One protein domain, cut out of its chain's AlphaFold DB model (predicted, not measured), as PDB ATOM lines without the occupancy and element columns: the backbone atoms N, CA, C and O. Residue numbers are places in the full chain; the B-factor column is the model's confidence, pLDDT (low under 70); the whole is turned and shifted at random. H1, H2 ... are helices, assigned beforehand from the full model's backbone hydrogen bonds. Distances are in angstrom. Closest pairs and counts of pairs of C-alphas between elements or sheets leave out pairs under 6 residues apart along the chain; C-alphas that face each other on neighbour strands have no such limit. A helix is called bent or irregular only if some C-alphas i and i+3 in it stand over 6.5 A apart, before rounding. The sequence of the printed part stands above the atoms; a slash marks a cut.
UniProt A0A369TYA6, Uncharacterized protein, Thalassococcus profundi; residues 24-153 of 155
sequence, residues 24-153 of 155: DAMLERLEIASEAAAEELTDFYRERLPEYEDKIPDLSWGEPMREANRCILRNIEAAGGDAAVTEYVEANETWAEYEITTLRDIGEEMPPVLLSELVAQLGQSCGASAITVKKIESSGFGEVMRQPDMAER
ATOM      1  N   ASP A  24     170.233 225.089 101.699       92.94
ATOM      2  CA  ASP A  24     170.005 224.874 103.132       92.94
ATOM      3  C   ASP A  24     171.289 225.071 103.948       92.94
ATOM      4  O   ASP A  24     171.262 225.760 104.969       92.94
ATOM      5  N   ALA A  25     172.419 224.553 103.461       95.56
ATOM      6  CA  ALA A  25     173.724 224.758 104.091       95.56
ATOM      7  C   ALA A  25     174.186 226.223 104.001       95.56
ATOM      8  O   ALA A  25     174.733 226.771 104.958       95.56
ATOM      9  N   MET A  26     173.949 226.887 102.865       97.56
ATOM     10  CA  MET A  26     174.257 228.311 102.693       97.56
ATOM     11  C   MET A  26     173.378 229.195 103.580       97.56
ATOM     12  O   MET A  26     173.851 230.201 104.098       97.56
ATOM     13  N   LEU A  27     172.118 228.809 103.796       98.19
ATOM     14  CA  LEU A  27     171.210 229.519 104.691       98.19
ATOM     15  C   LEU A  27     171.639 229.405 106.155       98.19
ATOM     16  O   LEU A  27     171.540 230.383 106.885       98.19
ATOM     17  N   GLU A  28     172.107 228.234 106.588       98.25
ATOM     18  CA  GLU A  28     172.670 228.052 107.932       98.25
ATOM     19  C   GLU A  28     173.909 228.929 108.151       98.25
ATOM     20  O   GLU A  28     173.978 229.653 109.140       98.25
ATOM     21  N   ARG A  29     174.845 228.943 107.194       98.19
ATOM     22  CA  ARG A  29     176.019 229.831 107.249       98.19
ATOM     23  C   ARG A  29     175.630 231.306 107.309       98.19
ATOM     24  O   ARG A  29     176.164 232.051 108.125       98.19
ATOM     25  N   LEU A  30     174.682 231.715 106.466       98.50
ATOM     26  CA  LEU A  30     174.198 233.091 106.435       98.50
ATOM     27  C   LEU A  30     173.542 233.501 107.756       98.50
ATOM     28  O   LEU A  30     173.758 234.626 108.196       98.50
ATOM     29  N   GLU A  31     172.754 232.620 108.377       98.50
ATOM     30  CA  GLU A  31     172.143 232.878 109.685       98.50
ATOM     31  C   GLU A  31     173.220 233.113 110.744       98.50
ATOM     32  O   GLU A  31     173.212 234.164 111.376       98.50
ATOM     33  N   ILE A  32     174.201 232.210 110.851       98.38
ATOM     34  CA  ILE A  32     175.310 232.332 111.810       98.38
ATOM     35  C   ILE A  32     176.051 233.663 111.629       98.38
ATOM     36  O   ILE A  32     176.255 234.391 112.597       98.38
ATOM     37  N   ALA A  33     176.426 234.001 110.391       98.00
ATOM     38  CA  ALA A  33     177.124 235.250 110.103       98.00
ATOM     39  C   ALA A  33     176.259 236.482 110.419       98.00
ATOM     40  O   ALA A  33     176.720 237.435 111.042       98.00
ATOM     41  N   SER A  34     174.985 236.459 110.025       97.44
ATOM     42  CA  SER A  34     174.072 237.584 110.245       97.44
ATOM     43  C   SER A  34     173.789 237.817 111.726       97.44
ATOM     44  O   SER A  34     173.681 238.965 112.147       97.44
ATOM     45  N   GLU A  35     173.650 236.748 112.513       97.38
ATOM     46  CA  GLU A  35     173.445 236.843 113.958       97.38
ATOM     47  C   GLU A  35     174.702 237.329 114.680       97.38
ATOM     48  O   GLU A  35     174.579 238.180 115.552       97.38
ATOM     49  N   ALA A  36     175.896 236.887 114.269       96.94
ATOM     50  CA  ALA A  36     177.154 237.397 114.815       96.94
ATOM     51  C   ALA A  36     177.347 238.898 114.523       96.94
ATOM     52  O   ALA A  36     177.633 239.673 115.432       96.94
ATOM     53  N   ALA A  37     177.093 239.339 113.285       94.81
ATOM     54  CA  ALA A  37     177.134 240.761 112.933       94.81
ATOM     55  C   ALA A  37     176.081 241.583 113.703       94.81
ATOM     56  O   ALA A  37     176.306 242.737 114.069       94.81
ATOM     57  N   ALA A  38     174.902 241.000 113.934       95.25
ATOM     58  CA  ALA A  38     173.847 241.636 114.704       95.25
ATOM     59  C   ALA A  38     174.195 241.739 116.194       95.25
ATOM     60  O   ALA A  38     173.902 242.773 116.794       95.25
ATOM     61  N   GLU A  39     174.818 240.709 116.771       95.50
ATOM     62  CA  GLU A  39     175.327 240.716 118.144       95.50
ATOM     63  C   GLU A  39     176.333 241.853 118.308       95.50
ATOM     64  O   GLU A  39     176.051 242.778 119.065       95.50
ATOM     65  N   GLU A  40     177.386 241.889 117.488       95.06
ATOM     66  CA  GLU A  40     178.402 242.952 117.495       95.06
ATOM     67  C   GLU A  40     177.780 244.361 117.434       95.06
ATOM     68  O   GLU A  40     178.100 245.247 118.230       95.06
ATOM     69  N   LEU A  41     176.804 244.563 116.543       94.12
ATOM     70  CA  LEU A  41     176.086 245.833 116.433       94.12
ATOM     71  C   LEU A  41     175.294 246.175 117.705       94.12
ATOM     72  O   LEU A  41     175.272 247.329 118.146       94.12
ATOM     73  N   THR A  42     174.591 245.201 118.278       95.19
ATOM     74  CA  THR A  42     173.816 245.428 119.503       95.19
ATOM     75  C   THR A  42     174.703 245.618 120.728       95.19
ATOM     76  O   THR A  42     174.325 246.381 121.618       95.19
ATOM     77  N   ASP A  43     175.883 245.006 120.765       95.06
ATOM     78  CA  ASP A  43     176.890 245.161 121.815       95.06
ATOM     79  C   ASP A  43     177.467 246.571 121.783       95.06
ATOM     80  O   ASP A  43     177.418 247.273 122.798       95.06
ATOM     81  N   PHE A  44     177.844 247.048 120.593       95.12
ATOM     82  CA  PHE A  44     178.211 248.444 120.373       95.12
ATOM     83  C   PHE A  44     177.135 249.405 120.909       95.12
ATOM     84  O   PHE A  44     177.438 250.348 121.646       95.12
ATOM     85  N   TYR A  45     175.852 249.165 120.621       95.62
ATOM     86  CA  TYR A  45     174.792 250.014 121.173       95.62
ATOM     87  C   TYR A  45     174.666 249.898 122.693       95.62
ATOM     88  O   TYR A  45     174.520 250.928 123.352       95.62
ATOM     89  N   ARG A  46     174.745 248.696 123.273       95.75
ATOM     90  CA  ARG A  46     174.656 248.495 124.731       95.75
ATOM     91  C   ARG A  46     175.771 249.225 125.472       95.75
ATOM     92  O   ARG A  46     175.520 249.828 126.515       95.75
ATOM     93  N   GLU A  47     176.980 249.230 124.921       95.06
ATOM     94  CA  GLU A  47     178.118 249.927 125.515       95.06
ATOM     95  C   GLU A  47     177.982 251.456 125.472       95.06
ATOM     96  O   GLU A  47     178.398 252.148 126.404       95.06
ATOM     97  N   ARG A  48     177.419 252.008 124.390       94.44
ATOM     98  CA  ARG A  48     177.365 253.468 124.145       94.44
ATOM     99  C   ARG A  48     176.079 254.106 124.660       94.44
ATOM    100  O   ARG A  48     176.053 255.292 125.011       94.44
ATOM    101  N   LEU A  49     175.011 253.321 124.703       96.00
ATOM    102  CA  LEU A  49     173.655 253.726 125.043       96.00
ATOM    103  C   LEU A  49     173.077 252.846 126.173       96.00
ATOM    104  O   LEU A  49     171.968 252.325 126.020       96.00
ATOM    105  N   PRO A  50     173.778 252.656 127.311       96.56
ATOM    106  CA  PRO A  50     173.332 251.734 128.357       96.56
ATOM    107  C   PRO A  50     171.970 252.119 128.954       96.56
ATOM    108  O   PRO A  50     171.226 251.260 129.419       96.56
ATOM    109  N   GLU A  51     171.591 253.398 128.921       96.88
ATOM    110  CA  GLU A  51     170.270 253.843 129.376       96.88
ATOM    111  C   GLU A  51     169.111 253.436 128.446       96.88
ATOM    112  O   GLU A  51     167.952 253.582 128.832       96.88
ATOM    113  N   TYR A  52     169.417 252.939 127.243       96.88
ATOM    114  CA  TYR A  52     168.458 252.497 126.228       96.88
ATOM    115  C   TYR A  52     168.535 250.988 125.957       96.88
ATOM    116  O   TYR A  52     168.001 250.528 124.949       96.88
ATOM    117  N   GLU A  53     169.172 250.206 126.836       96.31
ATOM    118  CA  GLU A  53     169.335 248.754 126.672       96.31
ATOM    119  C   GLU A  53     167.998 248.034 126.411       96.31
ATOM    120  O   GLU A  53     167.917 247.183 125.532       96.31
ATOM    121  N   ASP A  54     166.916 248.442 127.083       96.62
ATOM    122  CA  ASP A  54     165.572 247.869 126.903       96.62
ATOM    123  C   ASP A  54     164.904 248.234 125.563       96.62
ATOM    124  O   ASP A  54     163.842 247.699 125.230       96.62
ATOM    125  N   LYS A  55     165.494 249.172 124.815       97.81
ATOM    126  CA  LYS A  55     165.036 249.612 123.493       97.81
ATOM    127  C   LYS A  55     165.845 249.009 122.363       97.81
ATOM    128  O   LYS A  55     165.366 249.055 121.233       97.81
ATOM    129  N   ILE A  56     167.033 248.462 122.617       97.31
ATOM    130  CA  ILE A  56     167.849 247.844 121.568       97.31
ATOM    131  C   ILE A  56     167.070 246.650 120.990       97.31
ATOM    132  O   ILE A  56     166.563 245.821 121.749       97.31
ATOM    133  N   PRO A  57     166.878 246.584 119.659       96.81
ATOM    134  CA  PRO A  57     166.062 245.544 119.061       96.81
ATOM    135  C   PRO A  57     166.774 244.197 119.145       96.81
ATOM    136  O   PRO A  57     167.961 244.092 118.852       96.81
ATOM    137  N   ASP A  58     166.017 243.148 119.448       95.25
ATOM    138  CA  ASP A  58     166.475 241.783 119.218       95.25
ATOM    139  C   ASP A  58     166.492 241.513 117.706       95.25
ATOM    140  O   ASP A  58     165.440 241.441 117.053       95.25
ATOM    141  N   LEU A  59     167.694 241.381 117.155       95.81
ATOM    142  CA  LEU A  59     167.954 241.147 115.738       95.81
ATOM    143  C   LEU A  59     168.205 239.668 115.401       95.81
ATOM    144  O   LEU A  59     168.421 239.367 114.228       95.81
ATOM    145  N   SER A  60     168.078 238.755 116.374       96.12
ATOM    146  CA  SER A  60     168.158 237.309 116.132       96.12
ATOM    147  C   SER A  60     167.180 236.863 115.052       96.12
ATOM    148  O   SER A  60     166.115 237.476 114.817       96.12
ATOM    149  N   TRP A  61     167.543 235.789 114.368       96.69
ATOM    150  CA  TRP A  61     166.682 235.198 113.374       96.69
ATOM    151  C   TRP A  61     165.560 234.417 114.049       96.69
ATOM    152  O   TRP A  61     165.677 233.773 115.086       96.69
ATOM    153  N   GLY A  62     164.398 234.503 113.419       96.12
ATOM    154  CA  GLY A  62     163.315 233.561 113.627       96.12
ATOM    155  C   GLY A  62     162.846 233.071 112.269       96.12
ATOM    156  O   GLY A  62     163.293 233.568 111.232       96.12
ATOM    157  N   GLU A  63     161.873 232.164 112.269       97.88
ATOM    158  CA  GLU A  63     161.353 231.553 111.038       97.88
ATOM    159  C   GLU A  63     161.034 232.562 109.911       97.88
ATOM    160  O   GLU A  63     161.425 232.314 108.771       97.88
ATOM    161  N   PRO A  64     160.420 233.741 110.172       97.88
ATOM    162  CA  PRO A  64     160.162 234.708 109.106       97.88
ATOM    163  C   PRO A  64     161.433 235.261 108.445       97.88
ATOM    164  O   PRO A  64     161.445 235.464 107.233       97.88
ATOM    165  N   MET A  65     162.492 235.516 109.223       98.25
ATOM    166  CA  MET A  65     163.763 236.017 108.686       98.25
ATOM    167  C   MET A  65     164.501 234.914 107.928       98.25
ATOM    168  O   MET A  65     165.048 235.163 106.853       98.25
ATOM    169  N   ARG A  66     164.451 233.682 108.444       98.25
ATOM    170  CA  ARG A  66     165.032 232.507 107.790       98.25
ATOM    171  C   ARG A  66     164.383 232.237 106.430       98.25
ATOM    172  O   ARG A  66     165.091 232.038 105.445       98.25
ATOM    173  N   GLU A  67     163.055 232.321 106.329       98.38
ATOM    174  CA  GLU A  67     162.351 232.169 105.045       98.38
ATOM    175  C   GLU A  67     162.630 233.334 104.080       98.38
ATOM    176  O   GLU A  67     162.845 233.116 102.884       98.38
ATOM    177  N   ALA A  68     162.702 234.571 104.584       98.56
ATOM    178  CA  ALA A  68     163.067 235.723 103.763       98.56
ATOM    179  C   ALA A  68     164.471 235.559 103.155       98.56
ATOM    180  O   ALA A  68     164.654 235.751 101.952       98.56
ATOM    181  N   ASN A  69     165.456 235.128 103.944       98.44
ATOM    182  CA  ASN A  69     166.816 234.911 103.451       98.44
ATOM    183  C   ASN A  69     166.929 233.694 102.530       98.44
ATOM    184  O   ASN A  69     167.660 233.742 101.541       98.44
ATOM    185  N   ARG A  70     166.131 232.645 102.744       98.38
ATOM    186  CA  ARG A  70     165.997 231.549 101.775       98.38
ATOM    187  C   ARG A  70     165.516 232.054 100.411       98.38
ATOM    188  O   ARG A  70     166.039 231.628  99.380       98.38
ATOM    189  N   CYS A  71     164.532 232.955 100.396       98.44
ATOM    190  CA  CYS A  71     164.075 233.622  99.175       98.44
ATOM    191  C   CYS A  71     165.202 234.433  98.517       98.44
ATOM    192  O   CYS A  71     165.381 234.331  97.302       98.44
ATOM    193  N   ILE A  72     165.989 235.183  99.296       98.50
ATOM    194  CA  ILE A  72     167.125 235.969  98.788       98.50
ATOM    195  C   ILE A  72     168.153 235.052  98.116       98.50
ATOM    196  O   ILE A  72     168.464 235.258  96.942       98.50
ATOM    197  N   LEU A  73     168.610 234.000  98.805       98.25
ATOM    198  CA  LEU A  73     169.624 233.076  98.281       98.25
ATOM    199  C   LEU A  73     169.184 232.417  96.968       98.25
ATOM    200  O   LEU A  73     169.958 232.387  96.016       98.25
ATOM    201  N   ARG A  74     167.920 231.985  96.866       97.50
ATOM    202  CA  ARG A  74     167.368 231.422  95.618       97.50
ATOM    203  C   ARG A  74     167.349 232.421  94.461       97.50
ATOM    204  O   ARG A  74     167.524 232.031  93.312       97.50
ATOM    205  N   ASN A  75     167.108 233.704  94.732       97.88
ATOM    206  CA  ASN A  75     167.108 234.723  93.681       97.88
ATOM    207  C   ASN A  75     168.529 235.123  93.260       97.88
ATOM    208  O   ASN A  75     168.759 235.373  92.077       97.88
ATOM    209  N   ILE A  76     169.484 235.135  94.192       97.44
ATOM    210  CA  ILE A  76     170.909 235.309  93.876       97.44
ATOM    211  C   ILE A  76     171.402 234.136  93.019       97.44
ATOM    212  O   ILE A  76     172.015 234.358  91.974       97.44
ATOM    213  N   GLU A  77     171.055 232.903  93.397       96.50
ATOM    214  CA  GLU A  77     171.340 231.692  92.619       96.50
ATOM    215  C   GLU A  77     170.751 231.782  91.205       96.50
ATOM    216  O   GLU A  77     171.445 231.545  90.219       96.50
ATOM    217  N   ALA A  78     169.486 232.188  91.074       95.88
ATOM    218  CA  ALA A  78     168.841 232.327  89.770       95.88
ATOM    219  C   ALA A  78     169.510 233.387  88.873       95.88
ATOM    220  O   ALA A  78     169.481 233.257  87.648       95.88
ATOM    221  N   ALA A  79     170.099 234.431  89.463       95.19
ATOM    222  CA  ALA A  79     170.746 235.519  88.733       95.19
ATOM    223  C   ALA A  79     172.210 235.224  88.361       95.19
ATOM    224  O   ALA A  79     172.651 235.618  87.279       95.19
ATOM    225  N   GLY A  80     172.963 234.556  89.242       93.62
ATOM    226  CA  GLY A  80     174.420 234.407  89.125       93.62
ATOM    227  C   GLY A  80     174.969 232.998  89.372       93.62
ATOM    228  O   GLY A  80     176.181 232.799  89.294       93.62
ATOM    229  N   GLY A  81     174.106 232.016  89.634       94.44
ATOM    230  CA  GLY A  81     174.474 230.638  89.962       94.44
ATOM    231  C   GLY A  81     175.115 230.479  91.343       94.44
ATOM    232  O   GLY A  81     175.171 231.412  92.145       94.44
ATOM    233  N   ASP A  82     175.648 229.282  91.598       94.81
ATOM    234  CA  ASP A  82     176.251 228.884  92.881       94.81
ATOM    235  C   ASP A  82     177.376 229.815  93.355       94.81
ATOM    236  O   ASP A  82     177.553 230.047  94.553       94.81
ATOM    237  N   ALA A  83     178.144 230.360  92.407       94.75
ATOM    238  CA  ALA A  83     179.255 231.255  92.706       94.75
ATOM    239  C   ALA A  83     178.769 232.564  93.343       94.75
ATOM    240  O   ALA A  83     179.374 233.023  94.306       94.75
ATOM    241  N   ALA A  84     177.652 233.121  92.864       95.56
ATOM    242  CA  ALA A  84     177.077 234.340  93.429       95.56
ATOM    243  C   ALA A  84     176.490 234.104  94.829       95.56
ATOM    244  O   ALA A  84     176.589 234.970  95.695       95.56
ATOM    245  N   VAL A  85     175.910 232.921  95.072       97.06
ATOM    246  CA  VAL A  85     175.438 232.518  96.409       97.06
ATOM    247  C   VAL A  85     176.614 232.427  97.374       97.06
ATOM    248  O   VAL A  85     176.558 232.991  98.463       97.06
ATOM    249  N   THR A  86     177.682 231.746  96.957       96.50
ATOM    250  CA  THR A  86     178.903 231.597  97.759       96.50
ATOM    251  C   THR A  86     179.511 232.958  98.092       96.50
ATOM    252  O   THR A  86     179.732 233.238  99.265       96.50
ATOM    253  N   GLU A  87     179.695 233.826  97.094       96.50
ATOM    254  CA  GLU A  87     180.235 235.178  97.284       96.50
ATOM    255  C   GLU A  87     179.381 236.003  98.258       96.50
ATOM    256  O   GLU A  87     179.914 236.671  99.142       96.50
ATOM    257  N   TYR A  88     178.053 235.936  98.136       97.75
ATOM    258  CA  TYR A  88     177.147 236.649  99.033       97.75
ATOM    259  C   TYR A  88     177.251 236.159 100.485       97.75
ATOM    260  O   TYR A  88     177.270 236.975 101.409       97.75
ATOM    261  N   VAL A  89     177.326 234.845 100.705       98.25
ATOM    262  CA  VAL A  89     177.461 234.276 102.056       98.25
ATOM    263  C   VAL A  89     178.832 234.597 102.651       98.25
ATOM    264  O   VAL A  89     178.889 235.091 103.772       98.25
ATOM    265  N   GLU A  90     179.917 234.408 101.898       97.50
ATOM    266  CA  GLU A  90     181.284 234.718 102.353       97.50
ATOM    267  C   GLU A  90     181.468 236.209 102.665       97.50
ATOM    268  O   GLU A  90     182.202 236.577 103.582       97.50
ATOM    269  N   ALA A  91     180.766 237.088 101.949       97.25
ATOM    270  CA  ALA A  91     180.739 238.506 102.271       97.25
ATOM    271  C   ALA A  91     180.027 238.801 103.598       97.25
ATOM    272  O   ALA A  91     180.505 239.638 104.360       97.25
ATOM    273  N   ASN A  92     178.920 238.120 103.912       97.62
ATOM    274  CA  ASN A  92     178.290 238.258 105.229       97.62
ATOM    275  C   ASN A  92     179.195 237.711 106.340       97.62
ATOM    276  O   ASN A  92     179.301 238.341 107.383       97.62
ATOM    277  N   GLU A  93     179.879 236.588 106.109       97.56
ATOM    278  CA  GLU A  93     180.858 236.031 107.056       97.56
ATOM    279  C   GLU A  93     182.020 237.000 107.296       97.56
ATOM    280  O   GLU A  93     182.367 237.270 108.439       97.56
ATOM    281  N   THR A  94     182.560 237.597 106.230       94.94
ATOM    282  CA  THR A  94     183.615 238.618 106.331       94.94
ATOM    283  C   THR A  94     183.144 239.824 107.138       94.94
ATOM    284  O   THR A  94     183.887 240.351 107.960       94.94
ATOM    285  N   TRP A  95     181.911 240.278 106.902       93.69
ATOM    286  CA  TRP A  95     181.350 241.402 107.643       93.69
ATOM    287  C   TRP A  95     181.128 241.059 109.123       93.69
ATOM    288  O   TRP A  95     181.416 241.870 109.993       93.69
ATOM    289  N   ALA A  96     180.694 239.837 109.426       94.38
ATOM    290  CA  ALA A  96     180.478 239.374 110.794       94.38
ATOM    291  C   ALA A  96     181.752 239.321 111.653       94.38
ATOM    292  O   ALA A  96     181.658 239.309 112.876       94.38
ATOM    293  N   GLU A  97     182.934 239.280 111.034       92.31
ATOM    294  CA  GLU A  97     184.223 239.309 111.738       92.31
ATOM    295  C   GLU A  97     184.702 240.728 112.083       92.31
ATOM    296  O   GLU A  97     185.724 240.887 112.756       92.31
ATOM    297  N   TYR A  98     184.014 241.765 111.607       90.75
ATOM    298  CA  TYR A  98     184.436 243.145 111.802       90.75
ATOM    299  C   TYR A  98     183.918 243.722 113.125       90.75
ATOM    300  O   TYR A  98     182.724 243.687 113.402       90.75
ATOM    301  N   GLU A  99     184.818 244.333 113.898       91.25
ATOM    302  CA  GLU A  99     184.504 245.015 115.160       91.25
ATOM    303  C   GLU A  99     183.912 246.411 114.914       91.25
ATOM    304  O   GLU A  99     184.560 247.276 114.320       91.25
ATOM    305  N   ILE A 100     182.704 246.672 115.413       90.69
ATOM    306  CA  ILE A 100     182.014 247.949 115.192       90.69
ATOM    307  C   ILE A 100     182.427 248.943 116.274       90.69
ATOM    308  O   ILE A 100     181.921 248.931 117.396       90.69
ATOM    309  N   THR A 101     183.311 249.877 115.919       87.69
ATOM    310  CA  THR A 101     183.762 250.912 116.863       87.69
ATOM    311  C   THR A 101     183.010 252.230 116.718       87.69
ATOM    312  O   THR A 101     182.864 252.957 117.706       87.69
ATOM    313  N   THR A 102     182.500 252.520 115.517       87.38
ATOM    314  CA  THR A 102     181.673 253.688 115.191       87.38
ATOM    315  C   THR A 102     180.546 253.318 114.221       87.38
ATOM    316  O   THR A 102     180.654 252.367 113.445       87.38
ATOM    317  N   LEU A 103     179.475 254.118 114.171       83.31
ATOM    318  CA  LEU A 103     178.419 253.933 113.163       83.31
ATOM    319  C   LEU A 103     178.906 254.114 111.722       83.31
ATOM    320  O   LEU A 103     178.283 253.597 110.794       83.31
ATOM    321  N   ARG A 104     179.974 254.887 111.516       83.56
ATOM    322  CA  ARG A 104     180.537 255.100 110.181       83.56
ATOM    323  C   ARG A 104     181.152 253.813 109.638       83.56
ATOM    324  O   ARG A 104     180.993 253.540 108.448       83.56
ATOM    325  N   ASP A 105     181.775 253.025 110.508       80.12
ATOM    326  CA  ASP A 105     182.465 251.788 110.138       80.12
ATOM    327  C   ASP A 105     181.502 250.803 109.456       80.12
ATOM    328  O   ASP A 105     181.839 250.204 108.439       80.12
ATOM    329  N   ILE A 106     180.247 250.746 109.923       80.06
ATOM    330  CA  ILE A 106     179.189 249.897 109.350       80.06
ATOM    331  C   ILE A 106     179.007 250.141 107.847       80.06
ATOM    332  O   ILE A 106     178.739 249.208 107.100       80.06
ATOM    333  N   GLY A 107     179.097 251.392 107.392       78.38
ATOM    334  CA  GLY A 107     178.900 251.732 105.983       78.38
ATOM    335  C   GLY A 107     180.169 251.619 105.140       78.38
ATOM    336  O   GLY A 107     180.083 251.269 103.964       78.38
ATOM    337  N   GLU A 108     181.329 251.943 105.713       85.25
ATOM    338  CA  GLU A 108     182.609 251.984 104.990       85.25
ATOM    339  C   GLU A 108     183.209 250.589 104.777       85.25
ATOM    340  O   GLU A 108     183.860 250.354 103.760       85.25
ATOM    341  N   GLU A 109     182.947 249.666 105.699       87.88
ATOM    342  CA  GLU A 109     183.635 248.371 105.771       87.88
ATOM    343  C   GLU A 109     182.754 247.216 105.290       87.88
ATOM    344  O   GLU A 109     183.221 246.095 105.085       87.88
ATOM    345  N   MET A 110     181.474 247.497 105.032       90.31
ATOM    346  CA  MET A 110     180.554 246.515 104.480       90.31
ATOM    347  C   MET A 110     181.006 246.078 103.076       90.31
ATOM    348  O   MET A 110     181.176 246.920 102.185       90.31
ATOM    349  N   PRO A 111     181.149 244.763 102.824       93.50
ATOM    350  CA  PRO A 111     181.580 244.268 101.526       93.50
ATOM    351  C   PRO A 111     180.689 244.757 100.369       93.50
ATOM    352  O   PRO A 111     179.458 244.714 100.473       93.50
ATOM    353  N   PRO A 112     181.270 245.150  99.214       92.88
ATOM    354  CA  PRO A 112     180.522 245.772  98.118       92.88
ATOM    355  C   PRO A 112     179.340 244.957  97.582       92.88
ATOM    356  O   PRO A 112     178.348 245.533  97.140       92.88
ATOM    357  N   VAL A 113     179.418 243.622  97.622       93.31
ATOM    358  CA  VAL A 113     178.323 242.748  97.171       93.31
ATOM    359  C   VAL A 113     177.057 242.931  98.018       93.31
ATOM    360  O   VAL A 113     175.950 242.907  97.472       93.31
ATOM    361  N   LEU A 114     177.201 243.208  99.320       93.69
ATOM    362  CA  LEU A 114     176.082 243.464 100.234       93.69
ATOM    363  C   LEU A 114     175.440 244.835  99.991       93.69
ATOM    364  O   LEU A 114     174.251 245.016 100.240       93.69
ATOM    365  N   LEU A 115     176.207 245.776  99.434       92.00
ATOM    366  CA  LEU A 115     175.756 247.114  99.041       92.00
ATOM    367  C   LEU A 115     175.149 247.155  97.628       92.00
ATOM    368  O   LEU A 115     174.769 248.223  97.141       92.00
ATOM    369  N   SER A 116     175.077 246.015  96.940       94.12
ATOM    370  CA  SER A 116     174.565 245.963  95.573       94.12
ATOM    371  C   SER A 116     173.069 246.289  95.499       94.12
ATOM    372  O   SER A 116     172.275 245.940  96.376       94.12
ATOM    373  N   GLU A 117     172.657 246.914  94.391       95.81
ATOM    374  CA  GLU A 117     171.244 247.212  94.123       95.81
ATOM    375  C   GLU A 117     170.382 245.939  94.122       95.81
ATOM    376  O   GLU A 117     169.253 245.954  94.611       95.81
ATOM    377  N   LEU A 118     170.940 244.820  93.642       94.88
ATOM    378  CA  LEU A 118     170.277 243.519  93.671       94.88
ATOM    379  C   LEU A 118     169.953 243.096  95.108       94.88
ATOM    380  O   LEU A 118     168.798 242.803  95.404       94.88
ATOM    381  N   VAL A 119     170.939 243.092  96.009       95.25
ATOM    382  CA  VAL A 119     170.727 242.697  97.412       95.25
ATOM    383  C   VAL A 119     169.716 243.625  98.089       95.25
ATOM    384  O   VAL A 119     168.794 243.144  98.750       95.25
ATOM    385  N   ALA A 120     169.801 244.937  97.850       95.75
ATOM    386  CA  ALA A 120     168.837 245.902  98.380       95.75
ATOM    387  C   ALA A 120     167.400 245.659  97.870       95.75
ATOM    388  O   ALA A 120     166.431 245.783  98.628       95.75
ATOM    389  N   GLN A 121     167.236 245.297  96.595       97.88
ATOM    390  CA  GLN A 121     165.938 244.952  96.013       97.88
ATOM    391  C   GLN A 121     165.400 243.622  96.562       97.88
ATOM    392  O   GLN A 121     164.200 243.500  96.840       97.88
ATOM    393  N   LEU A 122     166.265 242.623  96.733       98.12
ATOM    394  CA  LEU A 122     165.894 241.321  97.284       98.12
ATOM    395  C   LEU A 122     165.502 241.423  98.759       98.12
ATOM    396  O   LEU A 122     164.485 240.854  99.147       98.12
ATOM    397  N   GLY A 123     166.204 242.235  99.554       97.25
ATOM    398  CA  GLY A 123     165.828 242.516 100.943       97.25
ATOM    399  C   GLY A 123     164.401 243.062 101.072       97.25
ATOM    400  O   GLY A 123     163.650 242.649 101.960       97.25
ATOM    401  N   GLN A 124     163.981 243.923 100.141       97.62
ATOM    402  CA  GLN A 124     162.616 244.454 100.102       97.62
ATOM    403  C   GLN A 124     161.602 243.425  99.589       97.62
ATOM    404  O   GLN A 124     160.570 243.205 100.222       97.62
ATOM    405  N   SER A 125     161.883 242.789  98.450       98.31
ATOM    406  CA  SER A 125     160.931 241.895  97.774       98.31
ATOM    407  C   SER A 125     160.739 240.547  98.477       98.31
ATOM    408  O   SER A 125     159.625 240.026  98.470       98.31
ATOM    409  N   CYS A 126     161.769 240.018  99.142       98.44
ATOM    410  CA  CYS A 126     161.673 238.834 100.000       98.44
ATOM    411  C   CYS A 126     161.221 239.167 101.437       98.44
ATOM    412  O   CYS A 126     161.024 238.261 102.243       98.44
ATOM    413  N   GLY A 127     161.035 240.449 101.777       98.25
ATOM    414  CA  GLY A 127     160.447 240.891 103.046       98.25
ATOM    415  C   GLY A 127     161.411 241.024 104.230       98.25
ATOM    416  O   GLY A 127     160.978 241.473 105.292       98.25
ATOM    417  N   ALA A 128     162.701 240.713 104.064       98.00
ATOM    418  CA  ALA A 128     163.711 240.844 105.119       98.00
ATOM    419  C   ALA A 128     163.769 242.276 105.687       98.00
ATOM    420  O   ALA A 128     163.714 242.465 106.903       98.00
ATOM    421  N   SER A 129     163.756 243.299 104.823       97.31
ATOM    422  CA  SER A 129     163.784 244.705 105.255       97.31
ATOM    423  C   SER A 129     162.573 245.076 106.115       97.31
ATOM    424  O   SER A 129     162.718 245.765 107.121       97.31
ATOM    425  N   ALA A 130     161.378 244.593 105.763       98.06
ATOM    426  CA  ALA A 130     160.163 244.872 106.527       98.06
ATOM    427  C   ALA A 130     160.186 244.205 107.913       98.06
ATOM    428  O   ALA A 130     159.694 244.781 108.884       98.06
ATOM    429  N   ILE A 131     160.780 243.011 108.022       98.38
ATOM    430  CA  ILE A 131     160.960 242.311 109.300       98.38
ATOM    431  C   ILE A 131     161.906 243.103 110.209       98.38
ATOM    432  O   ILE A 131     161.561 243.352 111.367       98.38
ATOM    433  N   THR A 132     163.057 243.540 109.691       97.12
ATOM    434  CA  THR A 132     164.029 244.338 110.455       97.12
ATOM    435  C   THR A 132     163.432 245.670 110.907       97.12
ATOM    436  O   THR A 132     163.531 246.014 112.083       97.12
ATOM    437  N   VAL A 133     162.734 246.388 110.018       97.25
ATOM    438  CA  VAL A 133     162.036 247.638 110.374       97.25
ATOM    439  C   VAL A 133     161.025 247.396 111.490       97.25
ATOM    440  O   VAL A 133     161.033 248.116 112.485       97.25
ATOM    441  N   LYS A 134     160.214 246.337 111.393       97.88
ATOM    442  CA  LYS A 134     159.243 245.997 112.436       97.88
ATOM    443  C   LYS A 134     159.913 245.716 113.784       97.88
ATOM    444  O   LYS A 134     159.372 246.131 114.806       97.88
ATOM    445  N   LYS A 135     161.063 245.029 113.806       97.69
ATOM    446  CA  LYS A 135     161.841 244.791 115.037       97.69
ATOM    447  C   LYS A 135     162.266 246.122 115.673       97.69
ATOM    448  O   LYS A 135     161.950 246.345 116.841       97.69
ATOM    449  N   ILE A 136     162.850 247.027 114.886       97.31
ATOM    450  CA  ILE A 136     163.290 248.369 115.321       97.31
ATOM    451  C   ILE A 136     162.122 249.227 115.832       97.31
ATOM    452  O   ILE A 136     162.233 249.888 116.865       97.31
ATOM    453  N   GLU A 137     160.996 249.233 115.119       96.81
ATOM    454  CA  GLU A 137     159.796 249.970 115.528       96.81
ATOM    455  C   GLU A 137     159.209 249.396 116.820       96.81
ATOM    456  O   GLU A 137     158.855 250.139 117.731       96.81
ATOM    457  N   SER A 138     159.127 248.067 116.923       97.19
ATOM    458  CA  SER A 138     158.536 247.400 118.085       97.19
ATOM    459  C   SER A 138     159.359 247.558 119.362       97.19
ATOM    460  O   SER A 138     158.784 247.528 120.450       97.19
ATOM    461  N   SER A 139     160.676 247.745 119.241       97.62
ATOM    462  CA  SER A 139     161.552 247.980 120.388       97.62
ATOM    463  C   SER A 139     161.567 249.450 120.827       97.62
ATOM    464  O   SER A 139     161.947 249.751 121.954       97.62
ATOM    465  N   GLY A 140     161.132 250.377 119.965       97.12
ATOM    466  CA  GLY A 140     161.232 251.822 120.192       97.12
ATOM    467  C   GLY A 140     162.636 252.391 119.952       97.12
ATOM    468  O   GLY A 140     162.893 253.566 120.229       97.12
ATOM    469  N   PHE A 141     163.566 251.587 119.422       97.06
ATOM    470  CA  PHE A 141     164.923 252.052 119.116       97.06
ATOM    471  C   PHE A 141     164.924 253.137 118.041       97.06
ATOM    472  O   PHE A 141     165.740 254.054 118.064       97.06
ATOM    473  N   GLY A 142     163.967 253.069 117.112       95.88
ATOM    474  CA  GLY A 142     163.814 254.074 116.066       95.88
ATOM    475  C   GLY A 142     163.569 255.485 116.613       95.88
ATOM    476  O   GLY A 142     164.000 256.452 115.985       95.88
ATOM    477  N   GLU A 143     162.887 255.646 117.755       96.44
ATOM    478  CA  GLU A 143     162.784 256.944 118.441       96.44
ATOM    479  C   GLU A 143     164.109 257.375 119.058       96.44
ATOM    480  O   GLU A 143     164.462 258.550 118.950       96.44
ATOM    481  N   VAL A 144     164.825 256.441 119.692       96.19
ATOM    482  CA  VAL A 144     166.125 256.703 120.324       96.19
ATOM    483  C   VAL A 144     167.081 257.282 119.292       96.19
ATOM    484  O   VAL A 144     167.528 258.411 119.455       96.19
ATOM    485  N   MET A 145     167.266 256.585 118.170       94.56
ATOM    486  CA  MET A 145     168.194 256.967 117.098       94.56
ATOM    487  C   MET A 145     167.863 258.305 116.417       94.56
ATOM    488  O   MET A 145     168.720 258.888 115.758       94.56
ATOM    489  N   ARG A 146     166.633 258.816 116.563       95.06
ATOM    490  CA  ARG A 146     166.207 260.121 116.019       95.06
ATOM    491  C   ARG A 146     166.494 261.300 116.952       95.06
ATOM    492  O   ARG A 146     166.231 262.441 116.564       95.06
ATOM    493  N   GLN A 147     166.980 261.058 118.168       95.44
ATOM    494  CA  GLN A 147     167.356 262.136 119.080       95.44
ATOM    495  C   GLN A 147     168.558 262.923 118.520       95.44
ATOM    496  O   GLN A 147     169.436 262.345 117.877       95.44
ATOM    497  N   PRO A 148     168.598 264.253 118.721       92.75
ATOM    498  CA  PRO A 148     169.530 265.138 118.021       92.75
ATOM    499  C   PRO A 148     171.009 264.910 118.370       92.75
ATOM    500  O   PRO A 148     171.871 265.270 117.574       92.75
ATOM    501  N   ASP A 149     171.306 264.330 119.531       93.06
ATOM    502  CA  ASP A 149     172.654 264.044 120.030       93.06
ATOM    503  C   ASP A 149     173.168 262.639 119.662       93.06
ATOM    504  O   ASP A 149     174.358 262.374 119.813       93.06
ATOM    505  N   MET A 150     172.325 261.735 119.137       93.50
ATOM    506  CA  MET A 150     172.731 260.337 118.898       93.50
ATOM    507  C   MET A 150     173.886 260.191 117.919       93.50
ATOM    508  O   MET A 150     174.745 259.341 118.118       93.50
ATOM    509  N   ALA A 151     173.926 261.021 116.876       88.12
ATOM    510  CA  ALA A 151     175.015 260.972 115.910       88.12
ATOM    511  C   ALA A 151     176.372 261.259 116.572       88.12
ATOM    512  O   ALA A 151     177.348 260.616 116.229       88.12
ATOM    513  N   GLU A 152     176.441 262.178 117.538       90.25
ATOM    514  CA  GLU A 152     177.682 262.469 118.270       90.25
ATOM    515  C   GLU A 152     178.056 261.332 119.225       90.25
ATOM    516  O   GLU A 152     179.229 261.019 119.388       90.25
ATOM    517  N   ARG A 153     177.062 260.683 119.834       90.38
ATOM    518  CA  ARG A 153     177.270 259.593 120.800       90.38
ATOM    519  C   ARG A 153     177.747 258.280 120.181       90.38
ATOM    520  O   ARG A 153     178.195 257.402 120.914       90.38
TER     521      ARG A 153
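AT A GLANCE: This is residues 24 to 153 of the 155 residues of an uncharacterized protein of Thalassococcus profundi (UniProt A0A369TYA6). A long straight helix, H1, runs beside one arm of a second long helix, H3, which folds back on itself as a V; the other arm, H3a, crosses the beginning of H1 and has H5 and H6 packed on it. H6 leads from H3a toward the far end of the domain, where the short helices H2 and H7 meet; H4 and H8, also short, touch no helix. The printed part has 130 residues with eight named helices, H1 to H8 in chain order, and no named strand: the class is all helix. It is compact, with a radius of gyration of the C-alphas of 15.1 A, yet elongated, spanning 45 by 26 by 23 A.

HOW THE PARTS SIT: H3, residues 63 to 96, is the hub, touching three other helices. By its hydrogen bonds it was assigned as one helix, but it is bent: C-alphas 79 and 82 are 9.6 A apart. Its arms H3a, residues 63 to 79, and H3b, residues 82 to 96, stand at a steep tilt of 47 degrees, opposite ways. H3b touches H1, residues 24 to 48, at a shallow tilt of 22 degrees, the same way; their closest C-alphas, of Ala 96 and Ala 37, are 4.2 A apart. H3a touches H1 at a steep tilt of 59 degrees, with residues 24 to 31 of H1 alone, closest at the C-alphas of Arg 70 and Leu 27, 6.3 A. H3a also touches H5, residues 117 to 125, at a steep tilt of 41 degrees, closest at the C-alphas of Ile 72 and Leu 122, 5.7 A. H6, residues 128 to 139, touches H3a with residues 128 to 131 alone, at a shallow tilt of 27 degrees, opposite ways; the closest C-alphas, of Ala 128 and Ala 68, are 5.3 A apart. H2, residues 50 to 55, is irregular, with C-alphas 51 and 54 8.0 A apart. It touches H7, residues 141 to 144, closest at the C-alphas of Lys 55 and Phe 141, 5.0 A. H1 and H2 only just touch, with 3 pairs of C-alphas within 8 A, and only at the corner. H8, residues 150 to 153, is close to H1 but not clearly touching, and H4, residues 103 to 108, is apart from H1. Every O i to N i+4 pair is within hydrogen-bond range in H1, H3a, H3b, H5 and H6; the figure is 1 of 2 in H4 and 0 of 2 in H2, where 2 of 3 O i to N i+3 pairs are in range, and H7 and H8 are too short for an i+4 pair.

IN THESE COORDINATES: H3a is 24.5 A long from first to last C-alpha and H3b 21.2 A. H1 is 36.2 A long and begins at C-alpha 24, (170.005, 224.874, 103.132). H6 is 17.0 A and H5 12.2 A long. H8 ends at C-alpha 153, (177.270, 259.593, 120.800).

THE WHOLE: The two C-alphas farthest apart, of Glu 51 and Gly 81, are 45.9 A from each other. The printed part has no cut and no long link. The mean pLDDT of the printed part is 95.2, and no printed residue is under 70.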